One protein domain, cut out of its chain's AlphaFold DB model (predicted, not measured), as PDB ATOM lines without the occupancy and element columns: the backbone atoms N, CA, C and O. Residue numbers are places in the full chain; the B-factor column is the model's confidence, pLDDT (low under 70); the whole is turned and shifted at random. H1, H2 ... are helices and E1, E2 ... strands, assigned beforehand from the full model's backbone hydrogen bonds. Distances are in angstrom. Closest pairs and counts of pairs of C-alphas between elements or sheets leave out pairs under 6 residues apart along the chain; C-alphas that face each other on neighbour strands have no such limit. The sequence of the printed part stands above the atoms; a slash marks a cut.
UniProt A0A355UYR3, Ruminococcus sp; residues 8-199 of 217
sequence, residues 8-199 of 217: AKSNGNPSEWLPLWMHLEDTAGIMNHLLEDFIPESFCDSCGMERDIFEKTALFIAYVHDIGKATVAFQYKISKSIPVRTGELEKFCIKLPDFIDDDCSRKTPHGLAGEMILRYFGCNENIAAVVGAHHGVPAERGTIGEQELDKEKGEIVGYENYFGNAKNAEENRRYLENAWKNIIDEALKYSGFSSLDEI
ATOM      1  N   ALA A   8     -41.713  -5.085 -52.112       95.69
ATOM      2  CA  ALA A   8     -41.422  -5.781 -50.855       95.69
ATOM      3  C   ALA A   8     -42.470  -6.828 -50.478       95.69
ATOM      4  O   ALA A   8     -42.119  -7.844 -49.865       95.69
ATOM      5  N   LYS A   9     -43.743  -6.566 -50.797       93.56
ATOM      6  CA  LYS A   9     -44.885  -7.426 -50.463       93.56
ATOM      7  C   LYS A   9     -45.868  -7.490 -51.630       93.56
ATOM      8  O   LYS A   9     -46.088  -6.504 -52.328       93.56
ATOM      9  N   SER A  10     -46.488  -8.653 -51.783       91.31
ATOM     10  CA  SER A  10     -47.647  -8.915 -52.637       91.31
ATOM     11  C   SER A  10     -48.534  -9.917 -51.904       91.31
ATOM     12  O   SER A  10     -48.018 -10.748 -51.156       91.31
ATOM     13  N   ASN A  11     -49.845  -9.861 -52.114       85.62
ATOM     14  CA  ASN A  11     -50.795 -10.823 -51.550       85.62
ATOM     15  C   ASN A  11     -51.477 -11.694 -52.620       85.62
ATOM     16  O   ASN A  11     -52.477 -12.349 -52.341       85.62
ATOM     17  N   GLY A  12     -50.956 -11.690 -53.850       75.62
ATOM     18  CA  GLY A  12     -51.538 -12.425 -54.973       75.62
ATOM     19  C   GLY A  12     -52.639 -11.673 -55.725       75.62
ATOM     20  O   GLY A  12     -52.976 -12.090 -56.831       75.62
ATOM     21  N   ASN A  13     -53.161 -10.557 -55.198       81.38
ATOM     22  CA  ASN A  13     -53.980  -9.631 -55.976       81.38
ATOM     23  C   ASN A  13     -53.054  -8.725 -56.819       81.38
ATOM     24  O   ASN A  13     -52.250  -7.987 -56.248       81.38
ATOM     25  N   PRO A  14     -53.173  -8.707 -58.162       79.62
ATOM     26  CA  PRO A  14     -52.321  -7.884 -59.026       79.62
ATOM     27  C   PRO A  14     -52.418  -6.370 -58.794       79.62
ATOM     28  O   PRO A  14     -51.616  -5.619 -59.340       79.62
ATOM     29  N   SER A  15     -53.414  -5.891 -58.045       81.62
ATOM     30  CA  SER A  15     -53.554  -4.472 -57.689       81.62
ATOM     31  C   SER A  15     -53.019  -4.125 -56.296       81.62
ATOM     32  O   SER A  15     -52.920  -2.944 -55.974       81.62
ATOM     33  N   GLU A  16     -52.638  -5.116 -55.486       87.56
ATOM     34  CA  GLU A  16     -52.220  -4.912 -54.097       87.56
ATOM     35  C   GLU A  16     -50.764  -5.340 -53.898       87.56
ATOM     36  O   GLU A  16     -50.386  -6.513 -53.978       87.56
ATOM     37  N   TRP A  17     -49.917  -4.348 -53.649       92.75
ATOM     38  CA  TRP A  17     -48.488  -4.533 -53.447       92.75
ATOM     39  C   TRP A  17     -47.929  -3.376 -52.622       92.75
ATOM     40  O   TRP A  17     -48.462  -2.266 -52.662       92.75
ATOM     41  N   LEU A  18     -46.849  -3.645 -51.888       94.19
ATOM     42  CA  LEU A  18     -46.138  -2.636 -51.106       94.19
ATOM     43  C   LEU A  18     -44.761  -2.382 -51.734       94.19
ATOM     44  O   LEU A  18     -43.988  -3.342 -51.889       94.19
ATOM     45  N   PRO A  19     -44.432  -1.128 -52.095       94.69
ATOM     46  CA  PRO A  19     -43.093  -0.770 -52.539       94.69
ATOM     47  C   PRO A  19     -42.042  -1.028 -51.459       94.69
ATOM     48  O   PRO A  19     -42.299  -0.824 -50.275       94.69
ATOM     49  N   LEU A  20     -40.833  -1.414 -51.872       96.88
ATOM     50  CA  LEU A  20     -39.730  -1.694 -50.957       96.88
ATOM     51  C   LEU A  20     -39.380  -0.484 -50.097       96.88
ATOM     52  O   LEU A  20     -39.368  -0.616 -48.885       96.88
ATOM     53  N   TRP A  21     -39.177   0.690 -50.697       96.25
ATOM     54  CA  TRP A  21     -38.829   1.904 -49.949       96.25
ATOM     55  C   TRP A  21     -39.839   2.226 -48.834       96.25
ATOM     56  O   TRP A  21     -39.431   2.585 -47.740       96.25
ATOM     57  N   MET A  22     -41.135   2.027 -49.098       97.00
ATOM     58  CA  MET A  22     -42.198   2.258 -48.119       97.00
ATOM     59  C   MET A  22     -42.114   1.234 -46.988       97.00
ATOM     60  O   MET A  22     -42.124   1.615 -45.832       97.00
ATOM     61  N   HIS A  23     -41.923  -0.049 -47.310       97.75
ATOM     62  CA  HIS A  23     -41.729  -1.100 -46.302       97.75
ATOM     63  C   HIS A  23     -40.510  -0.844 -45.396       97.75
ATOM     64  O   HIS A  23     -40.561  -1.127 -44.198       97.75
ATOM     65  N   LEU A  24     -39.416  -0.316 -45.954       98.25
ATOM     66  CA  LEU A  24     -38.215   0.041 -45.191       98.25
ATOM     67  C   LEU A  24     -38.473   1.238 -44.258       98.25
ATOM     68  O   LEU A  24     -38.184   1.140 -43.067       98.25
ATOM     69  N   GLU A  25     -39.078   2.317 -44.771       97.75
ATOM     70  CA  GLU A  25     -39.465   3.491 -43.971       97.75
ATOM     71  C   GLU A  25     -40.479   3.131 -42.874       97.75
ATOM     72  O   GLU A  25     -40.307   3.543 -41.729       97.75
ATOM     73  N   ASP A  26     -41.491   2.317 -43.191       98.25
ATOM     74  CA  ASP A  26     -42.498   1.845 -42.236       98.25
ATOM     75  C   ASP A  26     -41.834   1.059 -41.096       98.25
ATOM     76  O   ASP A  26     -42.129   1.279 -39.921       98.25
ATOM     77  N   THR A  27     -40.907   0.155 -41.429       98.38
ATOM     78  CA  THR A  27     -40.208  -0.663 -40.426       98.38
ATOM     79  C   THR A  27     -39.327   0.198 -39.523       98.38
ATOM     80  O   THR A  27     -39.343   0.015 -38.304       98.38
ATOM     81  N   ALA A  28     -38.600   1.164 -40.089       98.31
ATOM     82  CA  ALA A  28     -37.794   2.103 -39.314       98.31
ATOM     83  C   ALA A  28     -38.656   3.032 -38.439       98.31
ATOM     84  O   ALA A  28     -38.307   3.273 -37.287       98.31
ATOM     85  N   GLY A  29     -39.812   3.481 -38.933       98.19
ATOM     86  CA  GLY A  29     -40.760   4.284 -38.156       98.19
ATOM     87  C   GLY A  29     -41.348   3.519 -36.970       98.19
ATOM     88  O   GLY A  29     -41.418   4.050 -35.863       98.19
ATOM     89  N   ILE A  30     -41.708   2.244 -37.162       98.19
ATOM     90  CA  ILE A  30     -42.123   1.375 -36.054       98.19
ATOM     91  C   ILE A  30     -40.974   1.160 -35.065       98.19
ATOM     92  O   ILE A  30     -41.206   1.221 -33.860       98.19
ATOM     93  N   MET A  31     -39.742   0.956 -35.542       98.38
ATOM     94  CA  MET A  31     -38.576   0.860 -34.663       98.38
ATOM     95  C   MET A  31     -38.393   2.137 -33.833       98.38
ATOM     96  O   MET A  31     -38.166   2.034 -32.634       98.38
ATOM     97  N   ASN A  32     -38.572   3.322 -34.425       97.50
ATOM     98  CA  ASN A  32     -38.496   4.586 -33.692       97.50
ATOM     99  C   ASN A  32     -39.507   4.638 -32.538       97.50
ATOM    100  O   ASN A  32     -39.132   4.921 -31.405       97.50
ATOM    101  N   HIS A  33     -40.765   4.266 -32.793       97.62
ATOM    102  CA  HIS A  33     -41.778   4.173 -31.738       97.62
ATOM    103  C   HIS A  33     -41.413   3.153 -30.652       97.62
ATOM    104  O   HIS A  33     -41.628   3.404 -29.470       97.62
ATOM    105  N   LEU A  34     -40.832   2.006 -31.020       97.31
ATOM    106  CA  LEU A  34     -40.372   1.025 -30.036       97.31
ATOM    107  C   LEU A  34     -39.252   1.589 -29.151       97.31
ATOM    108  O   LEU A  34     -39.285   1.394 -27.937       97.31
ATOM    109  N   LEU A  35     -38.287   2.294 -29.737       96.62
ATOM    110  CA  LEU A  35     -37.173   2.906 -29.010       96.62
ATOM    111  C   LEU A  35     -37.643   4.000 -28.039       96.62
ATOM    112  O   LEU A  35     -37.154   4.062 -26.910       96.62
ATOM    113  N   GLU A  36     -38.612   4.817 -28.456       94.31
ATOM    114  CA  GLU A  36     -39.188   5.891 -27.639       94.31
ATOM    115  C   GLU A  36     -40.065   5.354 -26.497       94.31
ATOM    116  O   GLU A  36     -39.927   5.792 -25.353       94.31
ATOM    117  N   ASP A  37     -40.948   4.395 -26.791       94.62
ATOM    118  CA  ASP A  37     -42.025   4.011 -25.871       94.62
ATOM    119  C   ASP A  37     -41.741   2.727 -25.070       94.62
ATOM    120  O   ASP A  37     -42.344   2.512 -24.014       94.62
ATOM    121  N   PHE A  38     -40.856   1.847 -25.555       94.94
ATOM    122  CA  PHE A  38     -40.707   0.488 -25.016       94.94
ATOM    123  C   PHE A  38     -39.294   0.118 -24.563       94.94
ATOM    124  O   PHE A  38     -39.169  -0.785 -23.732       94.94
ATOM    125  N   ILE A  39     -38.243   0.763 -25.077       95.19
ATOM    126  CA  ILE A  39     -36.857   0.401 -24.747       95.19
ATOM    127  C   ILE A  39     -36.308   1.312 -23.635       95.19
ATOM    128  O   ILE A  39     -36.003   2.482 -23.882       95.19
ATOM    129  N   PRO A  40     -36.148   0.802 -22.396       94.56
ATOM    130  CA  PRO A  40     -35.555   1.574 -21.313       94.56
ATOM    131  C   PRO A  40     -34.036   1.695 -21.481       94.56
ATOM    132  O   PRO A  40     -33.390   0.810 -22.037       94.56
ATOM    133  N   GLU A  41     -33.449   2.739 -20.896       93.88
ATOM    134  CA  GLU A  41     -31.995   2.976 -20.895       93.88
ATOM    135  C   GLU A  41     -31.192   1.766 -20.385       93.88
ATOM    136  O   GLU A  41     -30.205   1.374 -21.000       93.88
ATOM    137  N   SER A  42     -31.694   1.068 -19.359       94.31
ATOM    138  CA  SER A  42     -31.054  -0.142 -18.823       94.31
ATOM    139  C   SER A  42     -30.903  -1.274 -19.845       94.31
ATOM    140  O   SER A  42     -30.055  -2.148 -19.673       94.31
ATOM    141  N   PHE A  43     -31.752  -1.315 -20.880       94.25
ATOM    142  CA  PHE A  43     -31.609  -2.284 -21.964       94.25
ATOM    143  C   PHE A  43     -30.417  -1.918 -22.854       94.25
ATOM    144  O   PHE A  43     -29.588  -2.784 -23.126       94.25
ATOM    145  N   CYS A  44     -30.276  -0.642 -23.221       92.81
ATOM    146  CA  CYS A  44     -29.117  -0.138 -23.961       92.81
ATOM    147  C   CYS A  44     -27.811  -0.413 -23.197       92.81
ATOM    148  O   CYS A  44     -26.871  -0.971 -23.767       92.81
ATOM    149  N   ASP A  45     -27.803  -0.151 -21.884       90.50
ATOM    150  CA  ASP A  45     -26.669  -0.451 -21.001       90.50
ATOM    151  C   ASP A  45     -26.318  -1.943 -21.005       90.50
ATOM    152  O   ASP A  45     -25.145  -2.315 -21.053       90.50
ATOM    153  N   SER A  46     -27.328  -2.823 -20.992       91.12
ATOM    154  CA  SER A  46     -27.118  -4.277 -21.047       91.12
ATOM    155  C   SER A  46     -26.521  -4.747 -22.376       91.12
ATOM    156  O   SER A  46     -25.844  -5.773 -22.420       91.12
ATOM    157  N   CYS A  47     -26.732  -3.977 -23.446       88.56
ATOM    158  CA  CYS A  47     -26.091  -4.173 -24.740       88.56
ATOM    159  C   CYS A  47     -24.701  -3.517 -24.825       88.56
ATOM    160  O   CYS A  47     -24.051  -3.632 -25.861       88.56
ATOM    161  N   GLY A  48     -24.238  -2.841 -23.767       89.81
ATOM    162  CA  GLY A  48     -22.951  -2.145 -23.737       89.81
ATOM    163  C   GLY A  48     -22.889  -0.919 -24.649       89.81
ATOM    164  O   GLY A  48     -21.802  -0.544 -25.082       89.81
ATOM    165  N   MET A  49     -24.034  -0.309 -24.970       90.62
ATOM    166  CA  MET A  49     -24.122   0.827 -25.889       90.62
ATOM    167  C   MET A  49     -24.750   2.040 -25.211       90.62
ATOM    168  O   MET A  49     -25.759   1.927 -24.519       90.62
ATOM    169  N   GLU A  50     -24.191   3.221 -25.482       94.38
ATOM    170  CA  GLU A  50     -24.856   4.486 -25.164       94.38
ATOM    171  C   GLU A  50     -26.205   4.565 -25.892       94.38
ATOM    172  O   GLU A  50     -26.311   4.150 -27.050       94.38
ATOM    173  N   ARG A  51     -27.234   5.119 -25.234       94.81
ATOM    174  CA  ARG A  51     -28.602   5.166 -25.768       94.81
ATOM    175  C   ARG A  51     -28.684   5.781 -27.166       94.81
ATOM    176  O   ARG A  51     -29.328   5.184 -28.019       94.81
ATOM    177  N   ASP A  52     -28.000   6.900 -27.416       95.50
ATOM    178  CA  ASP A  52     -27.982   7.536 -28.745       95.50
ATOM    179  C   ASP A  52     -27.439   6.572 -29.812       95.50
ATOM    180  O   ASP A  52     -28.104   6.299 -30.806       95.50
ATOM    181  N   ILE A  53     -26.274   5.964 -29.575       96.00
ATOM    182  CA  ILE A  53     -25.667   5.015 -30.520       96.00
ATOM    183  C   ILE A  53     -26.547   3.775 -30.716       96.00
ATOM    184  O   ILE A  53     -26.699   3.312 -31.849       96.00
ATOM    185  N   PHE A  54     -27.155   3.256 -29.646       96.19
ATOM    186  CA  PHE A  54     -28.081   2.128 -29.720       96.19
ATOM    187  C   PHE A  54     -29.289   2.456 -30.607       96.19
ATOM    188  O   PHE A  54     -29.602   1.692 -31.521       96.19
ATOM    189  N   GLU A  55     -29.942   3.597 -30.372       97.38
ATOM    190  CA  GLU A  55     -31.115   4.033 -31.135       97.38
ATOM    191  C   GLU A  55     -30.779   4.200 -32.618       97.38
ATOM    192  O   GLU A  55     -31.449   3.612 -33.469       97.38
ATOM    193  N   LYS A  56     -29.693   4.911 -32.939       97.81
ATOM    194  CA  LYS A  56     -29.241   5.085 -34.327       97.81
ATOM    195  C   LYS A  56     -28.944   3.746 -35.000       97.81
ATOM    196  O   LYS A  56     -29.366   3.509 -36.131       97.81
ATOM    197  N   THR A  57     -28.268   2.838 -34.295       97.44
ATOM    198  CA  THR A  57     -27.943   1.497 -34.805       97.44
ATOM    199  C   THR A  57     -29.205   0.680 -35.074       97.44
ATOM    200  O   THR A  57     -29.347   0.098 -36.151       97.44
ATOM    201  N   ALA A  58     -30.158   0.678 -34.140       97.44
ATOM    202  CA  ALA A  58     -31.426  -0.025 -34.288       97.44
ATOM    203  C   ALA A  58     -32.262   0.531 -35.453       97.44
ATOM    204  O   ALA A  58     -32.799  -0.247 -36.244       97.44
ATOM    205  N   LEU A  59     -32.322   1.860 -35.610       98.50
ATOM    206  CA  LEU A  59     -32.981   2.514 -36.742       98.50
ATOM    207  C   LEU A  59     -32.317   2.158 -38.074       98.50
ATOM    208  O   LEU A  59     -33.019   1.812 -39.024       98.50
ATOM    209  N   PHE A  60     -30.982   2.188 -38.144       98.62
ATOM    210  CA  PHE A  60     -30.243   1.804 -39.345       98.62
ATOM    211  C   PHE A  60     -30.564   0.359 -39.749       98.62
ATOM    212  O   PHE A  60     -30.987   0.118 -40.880       98.62
ATOM    213  N   ILE A  61     -30.440  -0.590 -38.810       98.19
ATOM    214  CA  ILE A  61     -30.732  -2.015 -39.032       98.19
ATOM    215  C   ILE A  61     -32.179  -2.210 -39.495       98.19
ATOM    216  O   ILE A  61     -32.419  -2.919 -40.473       98.19
ATOM    217  N   ALA A  62     -33.144  -1.565 -38.833       98.50
ATOM    218  CA  ALA A  62     -34.557  -1.642 -39.200       98.50
ATOM    219  C   ALA A  62     -34.805  -1.136 -40.628       98.50
ATOM    220  O   ALA A  62     -35.543  -1.767 -41.390       98.50
ATOM    221  N   TYR A  63     -34.149  -0.042 -41.015       98.69
ATOM    222  CA  TYR A  63     -34.285   0.539 -42.345       98.69
ATOM    223  C   TYR A  63     -33.697  -0.365 -43.434       98.69
ATOM    224  O   TYR A  63     -34.261  -0.463 -44.518       98.69
ATOM    225  N   VAL A  64     -32.582  -1.054 -43.179       98.56
ATOM    226  CA  VAL A  64     -31.916  -1.882 -44.203       98.56
ATOM    227  C   VAL A  64     -32.271  -3.367 -44.142       98.56
ATOM    228  O   VAL A  64     -31.802  -4.117 -44.996       98.56
ATOM    229  N   HIS A  65     -33.104  -3.815 -43.192       98.06
ATOM    230  CA  HIS A  65     -33.339  -5.247 -42.935       98.06
ATOM    231  C   HIS A  65     -33.702  -6.053 -44.198       98.06
ATOM    232  O   HIS A  65     -33.254  -7.181 -44.385       98.06
ATOM    233  N   ASP A  66     -34.484  -5.449 -45.095       98.38
ATOM    234  CA  ASP A  66     -34.996  -6.062 -46.320       98.38
ATOM    235  C   ASP A  66     -34.276  -5.559 -47.592       98.38
ATOM    236  O   ASP A  66     -34.778  -5.747 -48.703       98.38
ATOM    237  N   ILE A  67     -33.088  -4.945 -47.478       98.50
ATOM    238  CA  ILE A  67     -32.317  -4.436 -48.632       98.50
ATOM    239  C   ILE A  67     -32.043  -5.526 -49.682       98.50
ATOM    240  O   ILE A  67     -32.103  -5.262 -50.884       98.50
ATOM    241  N   GLY A  68     -31.872  -6.783 -49.256       97.94
ATOM    242  CA  GLY A  68     -31.698  -7.933 -50.147       97.94
ATOM    243  C   GLY A  68     -32.909  -8.267 -51.026       97.94
ATOM    244  O   GLY A  68     -32.800  -9.078 -51.951       97.94
ATOM    245  N   LYS A  69     -34.065  -7.625 -50.810       97.81
ATOM    246  CA  LYS A  69     -35.203  -7.691 -51.740       97.81
ATOM    247  C   LYS A  69     -34.954  -6.921 -53.028       97.81
ATOM    248  O   LYS A  69     -35.587  -7.222 -54.042       97.81
ATOM    249  N   ALA A  70     -34.036  -5.957 -53.025       97.31
ATOM    250  CA  ALA A  70     -33.551  -5.305 -54.233       97.31
ATOM    251  C   ALA A  70     -32.546  -6.221 -54.955       97.31
ATOM    252  O   ALA A  70     -31.396  -5.866 -55.140       97.31
ATOM    253  N   THR A  71     -32.957  -7.425 -55.344       96.81
ATOM    254  CA  THR A  71     -32.152  -8.376 -56.128       96.81
ATOM    255  C   THR A  71     -32.994  -8.935 -57.264       96.81
ATOM    256  O   THR A  71     -34.226  -8.981 -57.169       96.81
ATOM    257  N   VAL A  72     -32.358  -9.366 -58.356       95.81
ATOM    258  CA  VAL A  72     -33.087  -9.908 -59.511       95.81
ATOM    259  C   VAL A  72     -33.935 -11.118 -59.126       95.81
ATOM    260  O   VAL A  72     -35.103 -11.172 -59.506       95.81
ATOM    261  N   ALA A  73     -33.404 -12.057 -58.339       95.38
ATOM    262  CA  ALA A  73     -34.139 -13.252 -57.929       95.38
ATOM    263  C   ALA A  73     -35.386 -12.926 -57.111       95.38
ATOM    264  O   ALA A  73     -36.457 -13.480 -57.380       95.38
ATOM    265  N   PHE A  74     -35.271 -12.013 -56.144       95.81
ATOM    266  CA  PHE A  74     -36.416 -11.625 -55.333       95.81
ATOM    267  C   PHE A  74     -37.482 -10.933 -56.189       95.81
ATOM    268  O   PHE A  74     -38.648 -11.334 -56.169       95.81
ATOM    269  N   GLN A  75     -37.081  -9.945 -56.995       95.75
ATOM    270  CA  GLN A  75     -38.000  -9.181 -57.842       95.75
ATOM    271  C   GLN A  75     -38.644 -10.041 -58.936       95.75
ATOM    272  O   GLN A  75     -39.837  -9.900 -59.204       95.75
ATOM    273  N   TYR A  76     -37.908 -10.989 -59.521       94.19
ATOM    274  CA  TYR A  76     -38.456 -11.965 -60.462       94.19
ATOM    275  C   TYR A  76     -39.570 -12.791 -59.818       94.19
ATOM    276  O   TYR A  76     -40.657 -12.898 -60.378       94.19
ATOM    277  N   LYS A  77     -39.335 -13.349 -58.624       93.00
ATOM    278  CA  LYS A  77     -40.325 -14.195 -57.946       93.00
ATOM    279  C   LYS A  77     -41.567 -13.413 -57.536       93.00
ATOM    280  O   LYS A  77     -42.676 -13.842 -57.843       93.00
ATOM    281  N   ILE A  78     -41.388 -12.276 -56.864       93.25
ATOM    282  CA  ILE A  78     -42.513 -11.512 -56.310       93.25
ATOM    283  C   ILE A  78     -43.328 -10.793 -57.389       93.25
ATOM    284  O   ILE A  78     -44.531 -10.623 -57.228       93.25
ATOM    285  N   SER A  79     -42.712 -10.391 -58.506       92.56
ATOM    286  CA  SER A  79     -43.434  -9.687 -59.569       92.56
ATOM    287  C   SER A  79     -44.358 -10.601 -60.380       92.56
ATOM    288  O   SER A  79     -45.285 -10.099 -61.006       92.56
ATOM    289  N   LYS A  80     -44.200 -11.936 -60.322       90.19
ATOM    290  CA  LYS A  80     -45.089 -12.890 -61.019       90.19
ATOM    291  C   LYS A  80     -46.566 -12.734 -60.647       90.19
ATOM    292  O   LYS A  80     -47.426 -12.995 -61.482       90.19
ATOM    293  N   SER A  81     -46.872 -12.304 -59.421       88.31
ATOM    294  CA  SER A  81     -48.248 -12.026 -58.990       88.31
ATOM    295  C   SER A  81     -48.757 -10.643 -59.413       88.31
ATOM    296  O   SER A  81     -49.927 -10.340 -59.198       88.31
ATOM    297  N   ILE A  82     -47.909  -9.792 -60.007       90.44
ATOM    298  CA  ILE A  82     -48.207  -8.392 -60.341       90.44
ATOM    299  C   ILE A  82     -47.669  -8.045 -61.751       90.44
ATOM    300  O   ILE A  82     -46.720  -7.265 -61.881       90.44
ATOM    301  N   PRO A  83     -48.279  -8.561 -62.840       86.88
ATOM    302  CA  PRO A  83     -47.736  -8.423 -64.200       86.88
ATOM    303  C   PRO A  83     -47.505  -6.977 -64.662       86.88
ATOM    304  O   PRO A  83     -46.560  -6.694 -65.397       86.88
ATOM    305  N   VAL A  84     -48.347  -6.038 -64.211       86.06
ATOM    306  CA  VAL A  84     -48.183  -4.605 -64.517       86.06
ATOM    307  C   VAL A  84     -46.858  -4.077 -63.961       86.06
ATOM    308  O   VAL A  84     -46.146  -3.358 -64.659       86.06
ATOM    309  N   ARG A  85     -46.486  -4.482 -62.738       87.25
ATOM    310  CA  ARG A  85     -45.225  -4.065 -62.112       87.25
ATOM    311  C   ARG A  85     -44.024  -4.752 -62.735       87.25
ATOM    312  O   ARG A  85     -42.990  -4.106 -62.860       87.25
ATOM    313  N   THR A  86     -44.154  -6.001 -63.184       88.56
ATOM    314  CA  THR A  86     -43.105  -6.682 -63.962       88.56
ATOM    315  C   THR A  86     -42.686  -5.835 -65.164       88.56
ATOM    316  O   THR A  86     -41.509  -5.515 -65.306       88.56
ATOM    317  N   GLY A  87     -43.651  -5.377 -65.971       88.00
ATOM    318  CA  GLY A  87     -43.355  -4.556 -67.148       88.00
ATOM    319  C   GLY A  87     -42.715  -3.205 -66.810       88.00
ATOM    320  O   GLY A  87     -41.851  -2.724 -67.542       88.00
ATOM    321  N   GLU A  88     -43.097  -2.582 -65.694       89.50
ATOM    322  CA  GLU A  88     -42.479  -1.333 -65.234       89.50
ATOM    323  C   GLU A  88     -41.055  -1.540 -64.706       89.50
ATOM    324  O   GLU A  88     -40.170  -0.750 -65.045       89.50
ATOM    325  N   LEU A  89     -40.818  -2.609 -63.937       89.75
ATOM    326  CA  LEU A  89     -39.488  -3.006 -63.473       89.75
ATOM    327  C   LEU A  89     -38.547  -3.213 -64.664       89.75
ATOM    328  O   LEU A  89     -37.480  -2.603 -64.705       89.75
ATOM    329  N   GLU A  90     -38.970  -3.979 -65.671       88.62
ATOM    330  CA  GLU A  90     -38.173  -4.243 -66.875       88.62
ATOM    331  C   GLU A  90     -37.932  -3.001 -67.731       88.62
ATOM    332  O   GLU A  90     -36.887  -2.866 -68.380       88.62
ATOM    333  N   LYS A  91     -38.896  -2.078 -67.757       86.62
ATOM    334  CA  LYS A  91     -38.801  -0.856 -68.554       86.62
ATOM    335  C   LYS A  91     -37.908   0.199 -67.908       86.62
ATOM    336  O   LYS A  91     -37.231   0.928 -68.633       86.62
ATOM    337  N   PHE A  92     -37.921   0.314 -66.581       85.31
ATOM    338  CA  PHE A  92     -37.329   1.459 -65.887       85.31
ATOM    339  C   PHE A  92     -36.214   1.116 -64.899       85.31
ATOM    340  O   PHE A  92     -35.473   2.034 -64.536       85.31
ATOM    341  N   CYS A  93     -36.085  -0.147 -64.488       86.19
ATOM    342  CA  CYS A  93     -35.198  -0.578 -63.407       86.19
ATOM    343  C   CYS A  93     -34.238  -1.681 -63.855       86.19
ATOM    344  O   CYS A  93     -33.153  -1.388 -64.347       86.19
ATOM    345  N   ILE A  94     -34.645  -2.940 -63.684       92.50
ATOM    346  CA  ILE A  94     -33.832  -4.137 -63.898       92.50
ATOM    347  C   ILE A  94     -34.483  -5.016 -64.953       92.50
ATOM    348  O   ILE A  94     -35.702  -5.156 -64.987       92.50
ATOM    349  N   LYS A  95     -33.680  -5.660 -65.791       92.75
ATOM    350  CA  LYS A  95     -34.161  -6.699 -66.699       92.75
ATOM    351  C   LYS A  95     -34.311  -8.000 -65.934       92.75
ATOM    352  O   LYS A  95     -33.332  -8.520 -65.392       92.75
ATOM    353  N   LEU A  96     -35.524  -8.532 -65.915       91.75
ATOM    354  CA  LEU A  96     -35.791  -9.833 -65.332       91.75
ATOM    355  C   LEU A  96     -35.398 -10.927 -66.343       91.75
ATOM    356  O   LEU A  96     -35.512 -10.724 -67.554       91.75
ATOM    357  N   PRO A  97     -34.848 -12.062 -65.890       89.12
ATOM    358  CA  PRO A  97     -34.587 -13.199 -66.762       89.12
ATOM    359  C   PRO A  97     -35.893 -13.940 -67.075       89.12
ATOM    360  O   PRO A  97     -36.839 -13.905 -66.290       89.12
ATOM    361  N   ASP A  98     -35.921 -14.686 -68.180       86.19
ATOM    362  CA  ASP A  98     -37.079 -15.521 -68.538       86.19
ATOM    363  C   ASP A  98     -37.316 -16.638 -67.502       86.19
ATOM    364  O   ASP A  98     -38.449 -17.018 -67.192       86.19
ATOM    365  N   PHE A  99     -36.227 -17.145 -66.921       87.38
ATOM    366  CA  PHE A  99     -36.228 -18.233 -65.956       87.38
ATOM    367  C   PHE A  99     -35.185 -17.998 -64.863       87.38
ATOM    368  O   PHE A  99     -34.070 -17.558 -65.140       87.38
ATOM    369  N   ILE A 100     -35.558 -18.332 -63.628       85.62
ATOM    370  CA  ILE A 100     -34.644 -18.491 -62.496       85.62
ATOM    371  C   ILE A 100     -34.918 -19.859 -61.901       85.62
ATOM    372  O   ILE A 100     -36.071 -20.187 -61.617       85.62
ATOM    373  N   ASP A 101     -33.851 -20.621 -61.701       86.56
ATOM    374  CA  ASP A 101     -33.923 -21.912 -61.042       86.56
ATOM    375  C   ASP A 101     -34.237 -21.750 -59.543       86.56
ATOM    376  O   ASP A 101     -33.629 -20.944 -58.822       86.56
ATOM    377  N   ASP A 102     -35.231 -22.498 -59.065       85.94
ATOM    378  CA  ASP A 102     -35.705 -22.379 -57.688       85.94
ATOM    379  C   ASP A 102     -34.670 -22.875 -56.671       85.94
ATOM    380  O   ASP A 102     -34.569 -22.295 -55.589       85.94
ATOM    381  N   ASP A 103     -33.867 -23.886 -57.010       84.56
ATOM    382  CA  ASP A 103     -32.812 -24.392 -56.130       84.56
ATOM    383  C   ASP A 103     -31.637 -23.416 -56.058       84.56
ATOM    384  O   ASP A 103     -31.152 -23.110 -54.969       84.56
ATOM    385  N   CYS A 104     -31.229 -22.838 -57.189       81.25
ATOM    386  CA  CYS A 104     -30.216 -21.786 -57.227       81.25
ATOM    387  C   CYS A 104     -30.649 -20.545 -56.444       81.25
ATOM    388  O   CYS A 104     -29.856 -19.994 -55.685       81.25
ATOM    389  N   SER A 105     -31.901 -20.114 -56.576       85.31
ATOM    390  CA  SER A 105     -32.399 -18.927 -55.868       85.31
ATOM    391  C   SER A 105     -32.609 -19.142 -54.368       85.31
ATOM    392  O   SER A 105     -32.537 -18.179 -53.608       85.31
ATOM    393  N   ARG A 106     -32.809 -20.384 -53.906       86.25
ATOM    394  CA  ARG A 106     -32.812 -20.722 -52.468       86.25
ATOM    395  C   ARG A 106     -31.443 -20.563 -51.810       86.25
ATOM    396  O   ARG A 106     -31.398 -20.408 -50.596       86.25
ATOM    397  N   LYS A 107     -30.351 -20.558 -52.583       84.69
ATOM    398  CA  LYS A 107     -28.993 -20.315 -52.061       84.69
ATOM    399  C   LYS A 107     -28.776 -18.869 -51.623       84.69
ATOM    400  O   LYS A 107     -27.866 -18.603 -50.849       84.69
ATOM    401  N   THR A 108     -29.612 -17.947 -52.095       89.94
ATOM    402  CA  THR A 108     -29.495 -16.511 -51.818       89.94
ATOM    403  C   THR A 108     -30.831 -15.985 -51.275       89.94
ATOM    404  O   THR A 108     -31.516 -15.214 -51.953       89.94
ATOM    405  N   PRO A 109     -31.274 -16.434 -50.079       92.94
ATOM    406  CA  PRO A 109     -32.446 -15.851 -49.435       92.94
ATOM    407  C   PRO A 109     -32.197 -14.362 -49.181       92.94
ATOM    408  O   PRO A 109     -31.059 -13.939 -48.989       92.94
ATOM    409  N   HIS A 110     -33.250 -13.545 -49.170       95.56
ATOM    410  CA  HIS A 110     -33.068 -12.090 -49.167       95.56
ATOM    411  C   HIS A 110     -32.439 -11.547 -47.876       95.56
ATOM    412  O   HIS A 110     -31.841 -10.480 -47.923       95.56
ATOM    413  N   GLY A 111     -32.526 -12.278 -46.758       95.56
ATOM    414  CA  GLY A 111     -31.738 -11.989 -45.554       95.56
ATOM    415  C   GLY A 111     -30.241 -12.049 -45.853       95.56
ATOM    416  O   GLY A 111     -29.570 -11.023 -45.803       95.56
ATOM    417  N   LEU A 112     -29.741 -13.212 -46.290       95.31
ATOM    418  CA  LEU A 112     -28.341 -13.381 -46.704       95.31
ATOM    419  C   LEU A 112     -27.934 -12.387 -47.799       95.31
ATOM    420  O   LEU A 112     -26.865 -11.794 -47.724       95.31
ATOM    421  N   ALA A 113     -28.792 -12.159 -48.796       96.88
ATOM    422  CA  ALA A 113     -28.507 -11.165 -49.825       96.88
ATOM    423  C   ALA A 113     -28.294  -9.768 -49.219       96.88
ATOM    424  O   ALA A 113     -27.396  -9.049 -49.645       96.88
ATOM    425  N   GLY A 114     -29.101  -9.398 -48.221       97.88
ATOM    426  CA  GLY A 114     -28.961  -8.141 -47.495       97.88
ATOM    427  C   GLY A 114     -27.637  -8.039 -46.743       97.88
ATOM    428  O   GLY A 114     -26.961  -7.020 -46.856       97.88
ATOM    429  N   GLU A 115     -27.224  -9.109 -46.064       97.06
ATOM    430  CA  GLU A 115     -25.909  -9.187 -45.418       97.06
ATOM    431  C   GLU A 115     -24.768  -8.974 -46.425       97.06
ATOM    432  O   GLU A 115     -23.909  -8.118 -46.211       97.06
ATOM    433  N   MET A 116     -24.778  -9.696 -47.551       97.25
ATOM    434  CA  MET A 116     -23.713  -9.587 -48.555       97.25
ATOM    435  C   MET A 116     -23.664  -8.209 -49.216       97.25
ATOM    436  O   MET A 116     -22.577  -7.695 -49.477       97.25
ATOM    437  N   ILE A 117     -24.821  -7.582 -49.450       98.25
ATOM    438  CA  ILE A 117     -24.896  -6.206 -49.960       98.25
ATOM    439  C   ILE A 117     -24.262  -5.235 -48.962       98.25
ATOM    440  O   ILE A 117     -23.452  -4.402 -49.356       98.25
ATOM    441  N   LEU A 118     -24.587  -5.335 -47.673       98.06
ATOM    442  CA  LEU A 118     -24.025  -4.441 -46.659       98.06
ATOM    443  C   LEU A 118     -22.508  -4.615 -46.521       98.06
ATOM    444  O   LEU A 118     -21.788  -3.615 -46.515       98.06
ATOM    445  N   ARG A 119     -22.015  -5.861 -46.501       96.44
ATOM    446  CA  ARG A 119     -20.573  -6.165 -46.509       96.44
ATOM    447  C   ARG A 119     -19.878  -5.581 -47.741       96.44
ATOM    448  O   ARG A 119     -18.828  -4.962 -47.609       96.44
ATOM    449  N   TYR A 120     -20.490  -5.698 -48.921       97.19
ATOM    450  CA  TYR A 120     -19.963  -5.136 -50.171       97.19
ATOM    451  C   TYR A 120     -19.769  -3.613 -50.121       97.19
ATOM    452  O   TYR A 120     -18.812  -3.094 -50.691       97.19
ATOM    453  N   PHE A 121     -20.637  -2.893 -49.404       97.75
ATOM    454  CA  PHE A 121     -20.493  -1.451 -49.180       97.75
ATOM    455  C   PHE A 121     -19.606  -1.086 -47.978       97.75
ATOM    456  O   PHE A 121     -19.460   0.099 -47.686       97.75
ATOM    457  N   GLY A 122     -18.995  -2.064 -47.304       95.75
ATOM    458  CA  GLY A 122     -18.098  -1.842 -46.168       95.75
ATOM    459  C   GLY A 122     -18.803  -1.665 -44.822       95.75
ATOM    460  O   GLY A 122     -18.207  -1.132 -43.893       95.75
ATOM    461  N   CYS A 123     -20.063  -2.086 -44.690       96.44
ATOM    462  CA  CYS A 123     -20.734  -2.106 -43.391       96.44
ATOM    463  C   CYS A 123     -20.060  -3.122 -42.455       96.44
ATOM    464  O   CYS A 123     -19.601  -4.175 -42.906       96.44
ATOM    465  N   ASN A 124     -20.046  -2.824 -41.153       93.00
ATOM    466  CA  ASN A 124     -19.538  -3.733 -40.131       93.00
ATOM    467  C   ASN A 124     -20.173  -5.134 -40.263       93.00
ATOM    468  O   ASN A 124     -21.394  -5.272 -40.363       93.00
ATOM    469  N   GLU A 125     -19.342  -6.178 -40.232       92.44
ATOM    470  CA  GLU A 125     -19.780  -7.555 -40.471       92.44
ATOM    471  C   GLU A 125     -20.831  -8.047 -39.472       92.44
ATOM    472  O   GLU A 125     -21.744  -8.773 -39.861       92.44
ATOM    473  N   ASN A 126     -20.739  -7.644 -38.202       92.62
ATOM    474  CA  ASN A 126     -21.683  -8.064 -37.168       92.62
ATOM    475  C   ASN A 126     -23.042  -7.379 -37.348       92.62
ATOM    476  O   ASN A 126     -24.082  -8.016 -37.185       92.62
ATOM    477  N   ILE A 127     -23.050  -6.117 -37.777       95.06
ATOM    478  CA  ILE A 127     -24.279  -5.402 -38.148       95.06
ATOM    479  C   ILE A 127     -24.916  -6.035 -39.387       95.06
ATOM    480  O   ILE A 127     -26.118  -6.317 -39.399       95.06
ATOM    481  N   ALA A 128     -24.111  -6.314 -40.415       95.81
ATOM    482  CA  ALA A 128     -24.573  -6.989 -41.620       95.81
ATOM    483  C   ALA A 128     -25.145  -8.384 -41.304       95.81
ATOM    484  O   ALA A 128     -26.178  -8.754 -41.860       95.81
ATOM    485  N   ALA A 129     -24.544  -9.123 -40.368       94.31
ATOM    486  CA  ALA A 129     -25.035 -10.422 -39.915       94.31
ATOM    487  C   ALA A 129     -26.380 -10.333 -39.172       94.31
ATOM    488  O   ALA A 129     -27.245 -11.188 -39.375       94.31
ATOM    489  N   VAL A 130     -26.612  -9.291 -38.359       94.81
ATOM    490  CA  VAL A 130     -27.933  -9.053 -37.738       94.81
ATOM    491  C   VAL A 130     -29.004  -8.850 -38.810       94.81
ATOM    492  O   VAL A 130     -30.081  -9.444 -38.728       94.81
ATOM    493  N   VAL A 131     -28.694  -8.074 -39.851       96.19
ATOM    494  CA  VAL A 131     -29.577  -7.907 -41.016       96.19
ATOM    495  C   VAL A 131     -29.780  -9.240 -41.739       96.19
ATOM    496  O   VAL A 131     -30.913  -9.589 -42.067       96.19
ATOM    497  N   GLY A 132     -28.721 -10.028 -41.928       94.88
ATOM    498  CA  GLY A 132     -28.782 -11.366 -42.519       94.88
ATOM    499  C   GLY A 132     -29.733 -12.316 -41.795       94.88
ATOM    500  O   GLY A 132     -30.486 -13.063 -42.426       94.88
ATOM    501  N   ALA A 133     -29.749 -12.232 -40.466       93.88
ATOM    502  CA  ALA A 133     -30.468 -13.129 -39.573       93.88
ATOM    503  C   ALA A 133     -31.919 -12.717 -39.268       93.88
ATOM    504  O   ALA A 133     -32.559 -13.369 -38.443       93.88
ATOM    505  N   HIS A 134     -32.483 -11.686 -39.907       92.50
ATOM    506  CA  HIS A 134     -33.790 -11.131 -39.512       92.50
ATOM    507  C   HIS A 134     -34.998 -12.089 -39.662       92.50
ATOM    508  O   HIS A 134     -36.081 -11.787 -39.166       92.50
ATOM    509  N   HIS A 135     -34.831 -13.258 -40.300       89.62
ATOM    510  CA  HIS A 135     -35.816 -14.364 -40.299       89.62
ATOM    511  C   HIS A 135     -35.581 -15.416 -39.201       89.62
ATOM    512  O   HIS A 135     -36.229 -16.459 -39.198       89.62
ATOM    513  N   GLY A 136     -34.667 -15.158 -38.265       80.75
ATOM    514  CA  GLY A 136     -34.396 -15.994 -37.092       80.75
ATOM    515  C   GLY A 136     -33.239 -16.988 -37.234       80.75
ATOM    516  O   GLY A 136     -32.968 -17.715 -36.281       80.75
ATOM    517  N   VAL A 137     -32.553 -17.037 -38.381       78.25
ATOM    518  CA  VAL A 137     -31.403 -17.932 -38.606       78.25
ATOM    519  C   VAL A 137     -30.290 -17.170 -39.338       78.25
ATOM    520  O   VAL A 137     -30.507 -16.767 -40.482       78.25
ATOM    521  N   PRO A 138     -29.115 -16.959 -38.712       77.81
ATOM    522  CA  PRO A 138     -27.934 -16.434 -39.393       77.81
ATOM    523  C   PRO A 138     -27.441 -17.378 -40.494       77.81
ATOM    524  O   PRO A 138     -27.612 -18.596 -40.401       77.81
ATOM    525  N   ALA A 139     -26.792 -16.832 -41.520       77.31
ATOM    526  CA  ALA A 139     -26.182 -17.647 -42.562       77.31
ATOM    527  C   ALA A 139     -24.958 -18.423 -42.043       77.31
ATOM    528  O   ALA A 139     -24.224 -17.965 -41.166       77.31
ATOM    529  N   GLU A 140     -24.709 -19.604 -42.613       75.19
ATOM    530  CA  GLU A 140     -23.502 -20.371 -42.305       75.19
ATOM    531  C   GLU A 140     -22.254 -19.684 -42.886       75.19
ATOM    532  O   GLU A 140     -22.257 -19.210 -44.023       75.19
ATOM    533  N   ARG A 141     -21.143 -19.688 -42.135       68.81
ATOM    534  CA  ARG A 141     -19.892 -19.003 -42.520       68.81
ATOM    535  C   ARG A 141     -19.358 -19.423 -43.895       68.81
ATOM    536  O   ARG A 141     -18.823 -18.588 -44.619       68.81
ATOM    537  N   GLY A 142     -19.502 -20.700 -44.258       68.00
ATOM    538  CA  GLY A 142     -19.102 -21.202 -45.579       68.00
ATOM    539  C   GLY A 142     -19.910 -20.570 -46.715       68.00
ATOM    540  O   GLY A 142     -19.346 -20.192 -47.735       68.00
ATOM    541  N   THR A 143     -21.211 -20.368 -46.500       77.38
ATOM    542  CA  THR A 143     -22.112 -19.732 -47.467       77.38
ATOM    543  C   THR A 143     -21.798 -18.249 -47.668       77.38
ATOM    544  O   THR A 143     -21.923 -17.759 -48.785       77.38
ATOM    545  N   ILE A 144     -21.369 -17.541 -46.617       78.56
ATOM    546  CA  ILE A 144     -20.994 -16.117 -46.691       78.56
ATOM    547  C   ILE A 144     -19.803 -15.928 -47.635       78.56
ATOM    548  O   ILE A 144     -19.895 -15.166 -48.595       78.56
ATOM    549  N   GLY A 145     -18.711 -16.670 -47.407       75.75
ATOM    550  CA  GLY A 145     -17.498 -16.543 -48.219       75.75
ATOM    551  C   GLY A 145     -17.744 -16.839 -49.700       75.75
ATOM    552  O   GLY A 145     -17.174 -16.194 -50.569       75.75
ATOM    553  N   GLU A 146     -18.632 -17.768 -50.029       81.81
ATOM    554  CA  GLU A 146     -18.962 -18.092 -51.420       81.81
ATOM    555  C   GLU A 146     -19.735 -16.982 -52.165       81.81
ATOM    556  O   GLU A 146     -19.765 -16.998 -53.394       81.81
ATOM    557  N   GLN A 147     -20.353 -16.021 -51.467       85.50
ATOM    558  CA  GLN A 147     -21.243 -15.006 -52.064       85.50
ATOM    559  C   GLN A 147     -20.711 -13.566 -51.983       85.50
ATOM    560  O   GLN A 147     -21.463 -12.622 -52.230       85.50
ATOM    561  N   GLU A 148     -19.440 -13.373 -51.625       89.50
ATOM    562  CA  GLU A 148     -18.819 -12.045 -51.525       89.50
ATOM    563  C   GLU A 148     -18.838 -11.316 -52.878       89.50
ATOM    564  O   GLU A 148     -18.324 -11.817 -53.875       89.50
ATOM    565  N   LEU A 149     -19.472 -10.138 -52.928       93.00
ATOM    566  CA  LEU A 149     -19.795  -9.438 -54.183       93.00
ATOM    567  C   LEU A 149     -18.615  -8.666 -54.808       93.00
ATOM    568  O   LEU A 149     -18.757  -8.099 -55.895       93.00
ATOM    569  N   ASP A 150     -17.471  -8.624 -54.129       90.44
ATOM    570  CA  ASP A 150     -16.206  -8.053 -54.599       90.44
ATOM    571  C   ASP A 150     -15.363  -9.046 -55.422       90.44
ATOM    572  O   ASP A 150     -14.436  -8.624 -56.118       90.44
ATOM    573  N   LYS A 151     -15.710 -10.339 -55.404       89.88
ATOM    574  CA  LYS A 151     -15.049 -11.385 -56.200       89.88
ATOM    575  C   LYS A 151     -15.302 -11.255 -57.696       89.88
ATOM    576  O   LYS A 151     -16.206 -10.552 -58.158       89.88
ATOM    577  N   GLU A 152     -14.520 -11.992 -58.485       87.62
ATOM    578  CA  GLU A 152     -14.802 -12.108 -59.910       87.62
ATOM    579  C   GLU A 152     -16.175 -12.758 -60.130       87.62
ATOM    580  O   GLU A 152     -16.576 -13.685 -59.430       87.62
ATOM    581  N   LYS A 153     -16.901 -12.313 -61.162       85.88
ATOM    582  CA  LYS A 153     -18.259 -12.791 -61.485       85.88
ATOM    583  C   LYS A 153     -18.411 -14.321 -61.464       85.88
ATOM    584  O   LYS A 153     -19.466 -14.814 -61.083       85.88
ATOM    585  N   GLY A 154     -17.399 -15.056 -61.931       85.56
ATOM    586  CA  GLY A 154     -17.425 -16.522 -61.994       85.56
ATOM    587  C   GLY A 154     -17.267 -17.222 -60.641       85.56
ATOM    588  O   GLY A 154     -17.542 -18.414 -60.549       85.56
ATOM    589  N   GLU A 155     -16.842 -16.491 -59.613       89.31
ATOM    590  CA  GLU A 155     -16.550 -17.001 -58.272       89.31
ATOM    591  C   GLU A 155     -17.680 -16.711 -57.277       89.31
ATOM    592  O   GLU A 155     -17.756 -17.351 -56.232       89.31
ATOM    593  N   ILE A 156     -18.581 -15.781 -57.611       90.38
ATOM    594  CA  ILE A 156     -19.726 -15.417 -56.775       90.38
ATOM    595  C   ILE A 156     -20.827 -16.472 -56.934       90.38
ATOM    596  O   ILE A 156     -21.556 -16.509 -57.935       90.38
ATOM    597  N   VAL A 157     -21.007 -17.315 -55.919       89.62
ATOM    598  CA  VAL A 157     -22.137 -18.246 -55.862       89.62
ATOM    599  C   VAL A 157     -23.440 -17.450 -55.837       89.62
ATOM    600  O   VAL A 157     -23.636 -16.531 -55.050       89.62
ATOM    601  N   GLY A 158     -24.358 -17.790 -56.742       88.44
ATOM    602  CA  GLY A 158     -25.624 -17.070 -56.854       88.44
ATOM    603  C   GLY A 158     -25.506 -15.686 -57.496       88.44
ATOM    604  O   GLY A 158     -26.452 -14.916 -57.383       88.44
ATOM    605  N   TYR A 159     -24.419 -15.365 -58.217       92.81
ATOM    606  CA  TYR A 159     -24.280 -14.108 -58.974       92.81
ATOM    607  C   TYR A 159     -25.545 -13.735 -59.771       92.81
ATOM    608  O   TYR A 159     -26.010 -12.595 -59.741       92.81
ATOM    609  N   GLU A 160     -26.150 -14.714 -60.451       92.06
ATOM    610  CA  GLU A 160     -27.369 -14.507 -61.242       92.06
ATOM    611  C   GLU A 160     -28.602 -14.189 -60.383       92.06
ATOM    612  O   GLU A 160     -29.539 -13.555 -60.868       92.06
ATOM    613  N   ASN A 161     -28.608 -14.560 -59.101       94.25
ATOM    614  CA  ASN A 161     -29.670 -14.175 -58.177       94.25
ATOM    615  C   ASN A 161     -29.603 -12.683 -57.845       94.25
ATOM    616  O   ASN A 161     -30.644 -12.032 -57.736       94.25
ATOM    617  N   TYR A 162     -28.395 -12.129 -57.720       95.25
ATOM    618  CA  TYR A 162     -28.204 -10.696 -57.508       95.25
ATOM    619  C   TYR A 162     -28.497  -9.923 -58.793       95.25
ATOM    620  O   TYR A 162     -29.366  -9.052 -58.793       95.25
ATOM    621  N   PHE A 163     -27.827 -10.280 -59.894       94.94
ATOM    622  CA  PHE A 163     -27.723  -9.434 -61.089       94.94
ATOM    623  C   PHE A 163     -28.453  -9.970 -62.328       94.94
ATOM    624  O   PHE A 163     -28.616  -9.249 -63.311       94.94
ATOM    625  N   GLY A 164     -28.958 -11.200 -62.305       91.19
ATOM    626  CA  GLY A 164     -29.569 -11.851 -63.464       91.19
ATOM    627  C   GLY A 164     -28.554 -12.506 -64.405       91.19
ATOM    628  O   GLY A 164     -27.356 -12.569 -64.134       91.19
ATOM    629  N   ASN A 165     -29.053 -13.023 -65.529       85.31
ATOM    630  CA  ASN A 165     -28.248 -13.779 -66.489       85.31
ATOM    631  C   ASN A 165     -27.212 -12.913 -67.232       85.31
ATOM    632  O   ASN A 165     -27.303 -11.684 -67.290       85.31
ATOM    633  N   ALA A 166     -26.239 -13.570 -67.872       79.06
ATOM    634  CA  ALA A 166     -25.110 -12.907 -68.529       79.06
ATOM    635  C   ALA A 166     -25.487 -11.821 -69.555       79.06
ATOM    636  O   ALA A 166     -24.701 -10.899 -69.752       79.06
ATOM    637  N   LYS A 167     -26.669 -11.902 -70.180       83.31
ATOM    638  CA  LYS A 167     -27.128 -10.926 -71.177       83.31
ATOM    639  C   LYS A 167     -27.403  -9.551 -70.562       83.31
ATOM    640  O   LYS A 167     -27.111  -8.545 -71.199       83.31
ATOM    641  N   ASN A 168     -27.955  -9.520 -69.350       84.00
ATOM    642  CA  ASN A 168     -28.422  -8.290 -68.706       84.00
ATOM    643  C   ASN A 168     -27.648  -7.935 -67.425       84.00
ATOM    644  O   ASN A 168     -27.838  -6.850 -66.878       84.00
ATOM    645  N   ALA A 169     -26.786  -8.839 -66.948       86.81
ATOM    646  CA  ALA A 169     -26.120  -8.735 -65.655       86.81
ATOM    647  C   ALA A 169     -25.376  -7.416 -65.431       86.81
ATOM    648  O   ALA A 169     -25.482  -6.850 -64.353       86.81
ATOM    649  N   GLU A 170     -24.663  -6.902 -66.434       90.62
ATOM    650  CA  GLU A 170     -23.862  -5.681 -66.272       90.62
ATOM    651  C   GLU A 170     -24.736  -4.431 -66.086       90.62
ATOM    652  O   GLU A 170     -24.491  -3.599 -65.212       90.62
ATOM    653  N   GLU A 171     -25.809  -4.312 -66.876       91.44
ATOM    654  CA  GLU A 171     -26.762  -3.206 -66.745       91.44
ATOM    655  C   GLU A 171     -27.498  -3.280 -65.403       91.44
ATOM    656  O   GLU A 171     -27.601  -2.272 -64.696       91.44
ATOM    657  N   ASN A 172     -27.954  -4.481 -65.036       94.81
ATOM    658  CA  ASN A 172     -28.598  -4.734 -63.756       94.81
ATOM    659  C   ASN A 172     -27.660  -4.427 -62.591       94.81
ATOM    660  O   ASN A 172     -28.089  -3.753 -61.664       94.81
ATOM    661  N   ARG A 173     -26.395  -4.863 -62.642       94.56
ATOM    662  CA  ARG A 173     -25.388  -4.612 -61.603       94.56
ATOM    663  C   ARG A 173     -25.216  -3.130 -61.350       94.56
ATOM    664  O   ARG A 173     -25.452  -2.686 -60.233       94.56
ATOM    665  N   ARG A 174     -24.961  -2.346 -62.400       93.31
ATOM    666  CA  ARG A 174     -24.849  -0.889 -62.269       93.31
ATOM    667  C   ARG A 174     -26.110  -0.265 -61.668       93.31
ATOM    668  O   ARG A 174     -26.017   0.661 -60.867       93.31
ATOM    669  N   TYR A 175     -27.297  -0.709 -62.076       94.00
ATOM    670  CA  TYR A 175     -28.542  -0.170 -61.526       94.00
ATOM    671  C   TYR A 175     -28.740  -0.555 -60.051       94.00
ATOM    672  O   TYR A 175     -29.109   0.289 -59.236       94.00
ATOM    673  N   LEU A 176     -28.491  -1.819 -59.716       96.50
ATOM    674  CA  LEU A 176     -28.688  -2.384 -58.387       96.50
ATOM    675  C   LEU A 176     -27.701  -1.819 -57.377       96.50
ATOM    676  O   LEU A 176     -28.139  -1.399 -56.318       96.50
ATOM    677  N   GLU A 177     -26.422  -1.693 -57.727       96.81
ATOM    678  CA  GLU A 177     -25.422  -1.048 -56.869       96.81
ATOM    679  C   GLU A 177     -25.822   0.393 -56.532       96.81
ATOM    680  O   GLU A 177     -25.774   0.795 -55.373       96.81
ATOM    681  N   ASN A 178     -26.323   1.155 -57.513       96.19
ATOM    682  CA  ASN A 178     -26.851   2.495 -57.252       96.19
ATOM    683  C   ASN A 178     -28.091   2.466 -56.347       96.19
ATOM    684  O   ASN A 178     -28.236   3.313 -55.469       96.19
ATOM    685  N   ALA A 179     -28.999   1.507 -56.543       96.75
ATOM    686  CA  ALA A 179     -30.182   1.386 -55.700       96.75
ATOM    687  C   ALA A 179     -29.833   0.990 -54.258       96.75
ATOM    688  O   ALA A 179     -30.387   1.568 -53.327       96.75
ATOM    689  N   TRP A 180     -28.904   0.053 -54.067       98.12
ATOM    690  CA  TRP A 180     -28.398  -0.350 -52.756       98.12
ATOM    691  C   TRP A 180     -27.714   0.810 -52.050       98.12
ATOM    692  O   TRP A 180     -28.049   1.097 -50.905       98.12
ATOM    693  N   LYS A 181     -26.842   1.537 -52.758       98.00
ATOM    694  CA  LYS A 181     -26.192   2.735 -52.225       98.00
ATOM    695  C   LYS A 181     -27.215   3.779 -51.780       98.00
ATOM    696  O   LYS A 181     -27.100   4.291 -50.676       98.00
ATOM    697  N   ASN A 182     -28.247   4.037 -52.585       97.56
ATOM    698  CA  ASN A 182     -29.312   4.975 -52.220       97.56
ATOM    699  C   ASN A 182     -30.106   4.517 -50.984       97.56
ATOM    700  O   ASN A 182     -30.454   5.347 -50.151       97.56
ATOM    701  N   ILE A 183     -30.401   3.216 -50.854       98.38
ATOM    702  CA  ILE A 183     -31.074   2.674 -49.660       98.38
ATOM    703  C   ILE A 183     -30.197   2.879 -48.422       98.38
ATOM    704  O   ILE A 183     -30.700   3.327 -47.396       98.38
ATOM    705  N   ILE A 184     -28.897   2.587 -48.527       98.62
ATOM    706  CA  ILE A 184     -27.932   2.787 -47.441       98.62
ATOM    707  C   ILE A 184     -27.830   4.272 -47.074       98.62
ATOM    708  O   ILE A 184     -27.853   4.605 -45.896       98.62
ATOM    709  N   ASP A 185     -27.775   5.171 -48.057       98.31
ATOM    710  CA  ASP A 185     -27.672   6.613 -47.814       98.31
ATOM    711  C   ASP A 185     -28.917   7.181 -47.121       98.31
ATOM    712  O   ASP A 185     -28.795   7.986 -46.198       98.31
ATOM    713  N   GLU A 186     -30.119   6.742 -47.513       98.00
ATOM    714  CA  GLU A 186     -31.337   7.121 -46.791       98.00
ATOM    715  C   GLU A 186     -31.382   6.488 -45.394       98.00
ATOM    716  O   GLU A 186     -31.803   7.160 -44.459       98.00
ATOM    717  N   ALA A 187     -30.889   5.258 -45.210       98.44
ATOM    718  CA  ALA A 187     -30.800   4.635 -43.889       98.44
ATOM    719  C   ALA A 187     -29.842   5.389 -42.952       98.44
ATOM    720  O   ALA A 187     -30.186   5.638 -41.798       98.44
ATOM    721  N   LEU A 188     -28.666   5.795 -43.444       98.62
ATOM    722  CA  LEU A 188     -27.703   6.619 -42.706       98.62
ATOM    723  C   LEU A 188     -28.331   7.955 -42.304       98.62
ATOM    724  O   LEU A 188     -28.326   8.327 -41.135       98.62
ATOM    725  N   LYS A 189     -28.977   8.634 -43.252       98.38
ATOM    726  CA  LYS A 189     -29.682   9.892 -42.997       98.38
ATOM    727  C   LYS A 189     -30.837   9.738 -42.005       98.38
ATOM    728  O   LYS A 189     -31.009  10.609 -41.158       98.38
ATOM    729  N   TYR A 190     -31.631   8.672 -42.116       98.06
ATOM    730  CA  TYR A 190     -32.770   8.403 -41.234       98.06
ATOM    731  C   TYR A 190     -32.308   8.102 -39.807       98.06
ATOM    732  O   TYR A 190     -32.887   8.606 -38.851       98.06
ATOM    733  N   SER A 191     -31.245   7.309 -39.670       98.00
ATOM    734  CA  SER A 191     -30.636   6.971 -38.379       98.00
ATOM    735  C   SER A 191     -29.756   8.081 -37.805       98.00
ATOM    736  O   SER A 191     -29.462   8.055 -36.621       98.00
ATOM    737  N   GLY A 192     -29.331   9.066 -38.597       98.00
ATOM    738  CA  GLY A 192     -28.455  10.144 -38.135       98.00
ATOM    739  C   GLY A 192     -26.967   9.780 -38.069       98.00
ATOM    740  O   GLY A 192     -26.215  10.489 -37.401       98.00
ATOM    741  N   PHE A 193     -26.542   8.713 -38.751       98.12
ATOM    742  CA  PHE A 193     -25.126   8.427 -39.005       98.12
ATOM    743  C   PHE A 193     -24.626   9.187 -40.240       98.12
ATOM    744  O   PHE A 193     -25.339   9.331 -41.235       98.12
ATOM    745  N   SER A 194     -23.373   9.636 -40.207       96.88
ATOM    746  CA  SER A 194     -22.732  10.325 -41.334       96.88
ATOM    747  C   SER A 194     -22.145   9.352 -42.361       96.88
ATOM    748  O   SER A 194     -22.044   9.685 -43.545       96.88
ATOM    749  N   SER A 195     -21.734   8.159 -41.925       97.56
ATOM    750  CA  SER A 195     -21.173   7.100 -42.771       97.56
ATOM    751  C   SER A 195     -21.335   5.719 -42.128       97.56
ATOM    752  O   SER A 195     -21.658   5.605 -40.947       97.56
ATOM    753  N   LEU A 196     -21.081   4.658 -42.904       97.00
ATOM    754  CA  LEU A 196     -21.052   3.281 -42.391       97.00
ATOM    755  C   LEU A 196     -19.945   3.058 -41.343       97.00
ATOM    756  O   LEU A 196     -20.097   2.177 -40.504       97.00
ATOM    757  N   ASP A 197     -18.877   3.864 -41.366       94.81
ATOM    758  CA  ASP A 197     -17.750   3.765 -40.426       94.81
ATOM    759  C   ASP A 197     -18.114   4.224 -39.003       94.81
ATOM    760  O   ASP A 197     -17.421   3.883 -38.049       94.81
ATOM    761  N   GLU A 198     -19.181   5.018 -38.849       94.81
ATOM    762  CA  GLU A 198     -19.682   5.450 -37.536       94.81
ATOM    763  C   GLU A 198     -20.550   4.385 -36.855       94.81
ATOM    764  O   GLU A 198     -20.828   4.491 -35.658       94.81
ATOM    765  N   ILE A 199     -20.992   3.366 -37.599       94.56
ATOM    766  CA  ILE A 199     -21.830   2.301 -37.056       94.56
ATOM    767  C   ILE A 199     -20.952   1.403 -36.173       94.56
ATOM    768  O   ILE A 199     -19.925   0.901 -36.645       94.56
TER     769      ILE A 199
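AT A GLANCE: This is residues 8 to 199 of the 217 residues of a protein of Ruminococcus sp (UniProt A0A355UYR3). What does the domain look like? Three longer helices, H1, H3 and H11, make an up-and-down bundle, each running against the one before it in the chain, with H3 in the middle and H11 shifted lengthwise so that its residues 183 to 191 alone touch H3. The helical hairpin of H7 and H8 packs on H3 through H8, the shorter helices H4, H5, H6 and H10 gather near the beginning of H11, and H2 lies at the opposite end of the long axis. What is it made of? The printed part has 192 residues with two strands, E1 and E2, a small antiparallel sheet, followed along the chain by eleven helices, H1 to H11; the class is mostly helix. How large is it? It is compact, with a radius of gyration of the C-alphas of 17.1 A and spans of 52 by 39 by 28 A.

HOW THE PARTS SIT: How do the first residues pair? E1, residues 8 to 10, and E2, residues 17 to 19, form a hairpin of antiparallel neighbours, their directions 170 degrees apart. Within hydrogen-bond range are N 8 and O 18, 2.9 A apart, and N 18 and O 9, 3.0 A apart. How do the bundle's helices stand? H1, residues 20 to 37, touches H3, residues 51 to 64, at a shallow tilt of 24 degrees, opposite ways; their closest C-alphas, of Leu 24 and Tyr 63, are 4.9 A apart. H11, residues 169 to 191, touches H3 with residues 183 to 191 alone at a shallow tilt of 28 degrees, opposite ways, closest at the C-alphas of Lys 56 and Ser 191, 4.7 A. H1 and H11 are close but not clearly touching, with the closest C-alphas, of Trp 21 and Ile 183, 7.8 A apart. What else meets H3? H2, residues 41 to 46, touches it only at the corner, about perpendicular at 80 degrees, with the C-alphas of Cys 44 and Arg 51 closest at 5.6 A. H8, residues 125 to 132, touches residues 61 to 64 of H3 at a steep tilt of 51 degrees, closest at the C-alphas of Ile 61 and Val 131, 6.3 A. H8 forms a helical hairpin with H7, residues 110 to 120, at a shallow tilt of 24 degrees, closest at the C-alphas of Gly 111 and Gly 132, 4.3 A. Where are the others? H10, residues 159 to 163, touches H4, residues 72 to 79, closest at the C-alphas of Ala 73 and Asn 161, 4.6 A; H5, residues 83 to 92, only just touches H4, only at the corner, with 3 pairs of C-alphas within 8 A, the closest being Ser 79 and Thr 86, 5.3 A. H6, residues 102 to 106, is close but not clearly touching H10, and H9, residues 141 to 146, is likewise to H7, with closest C-alphas Ser 105 and Asn 161 at 5.9 A and Met 116 and Ile 144 at 7.3 A. In H1 to H11 every O i to N i+4 pair is within hydrogen-bond range.

IN THESE COORDINATES: Where does the printed part begin? E1 begins at C-alpha 8, (-41.422, -5.781, -50.855), and H1 begins at C-alpha 20, (-39.730, -1.694, -50.957). Which elements are long? From first to last C-alpha H11 measures 31.8 A, H1 25.8 A, H3 20.0 A, H7 14.9 A and H5 14.5 A. Where does H11 end? It ends at C-alpha 191, (-30.636, 6.971, -38.379).

THE WHOLE: How far does it reach? The two C-alphas farthest apart, of Ser 42 and Lys 167, are 53.6 A apart, and the printed part has no cut. Which link is long? The link from H9 to H10, residues 147 to 158, is long. Where is confidence low? The mean pLDDT of the printed part is 92.2, and residues 141 to 142 are under 70.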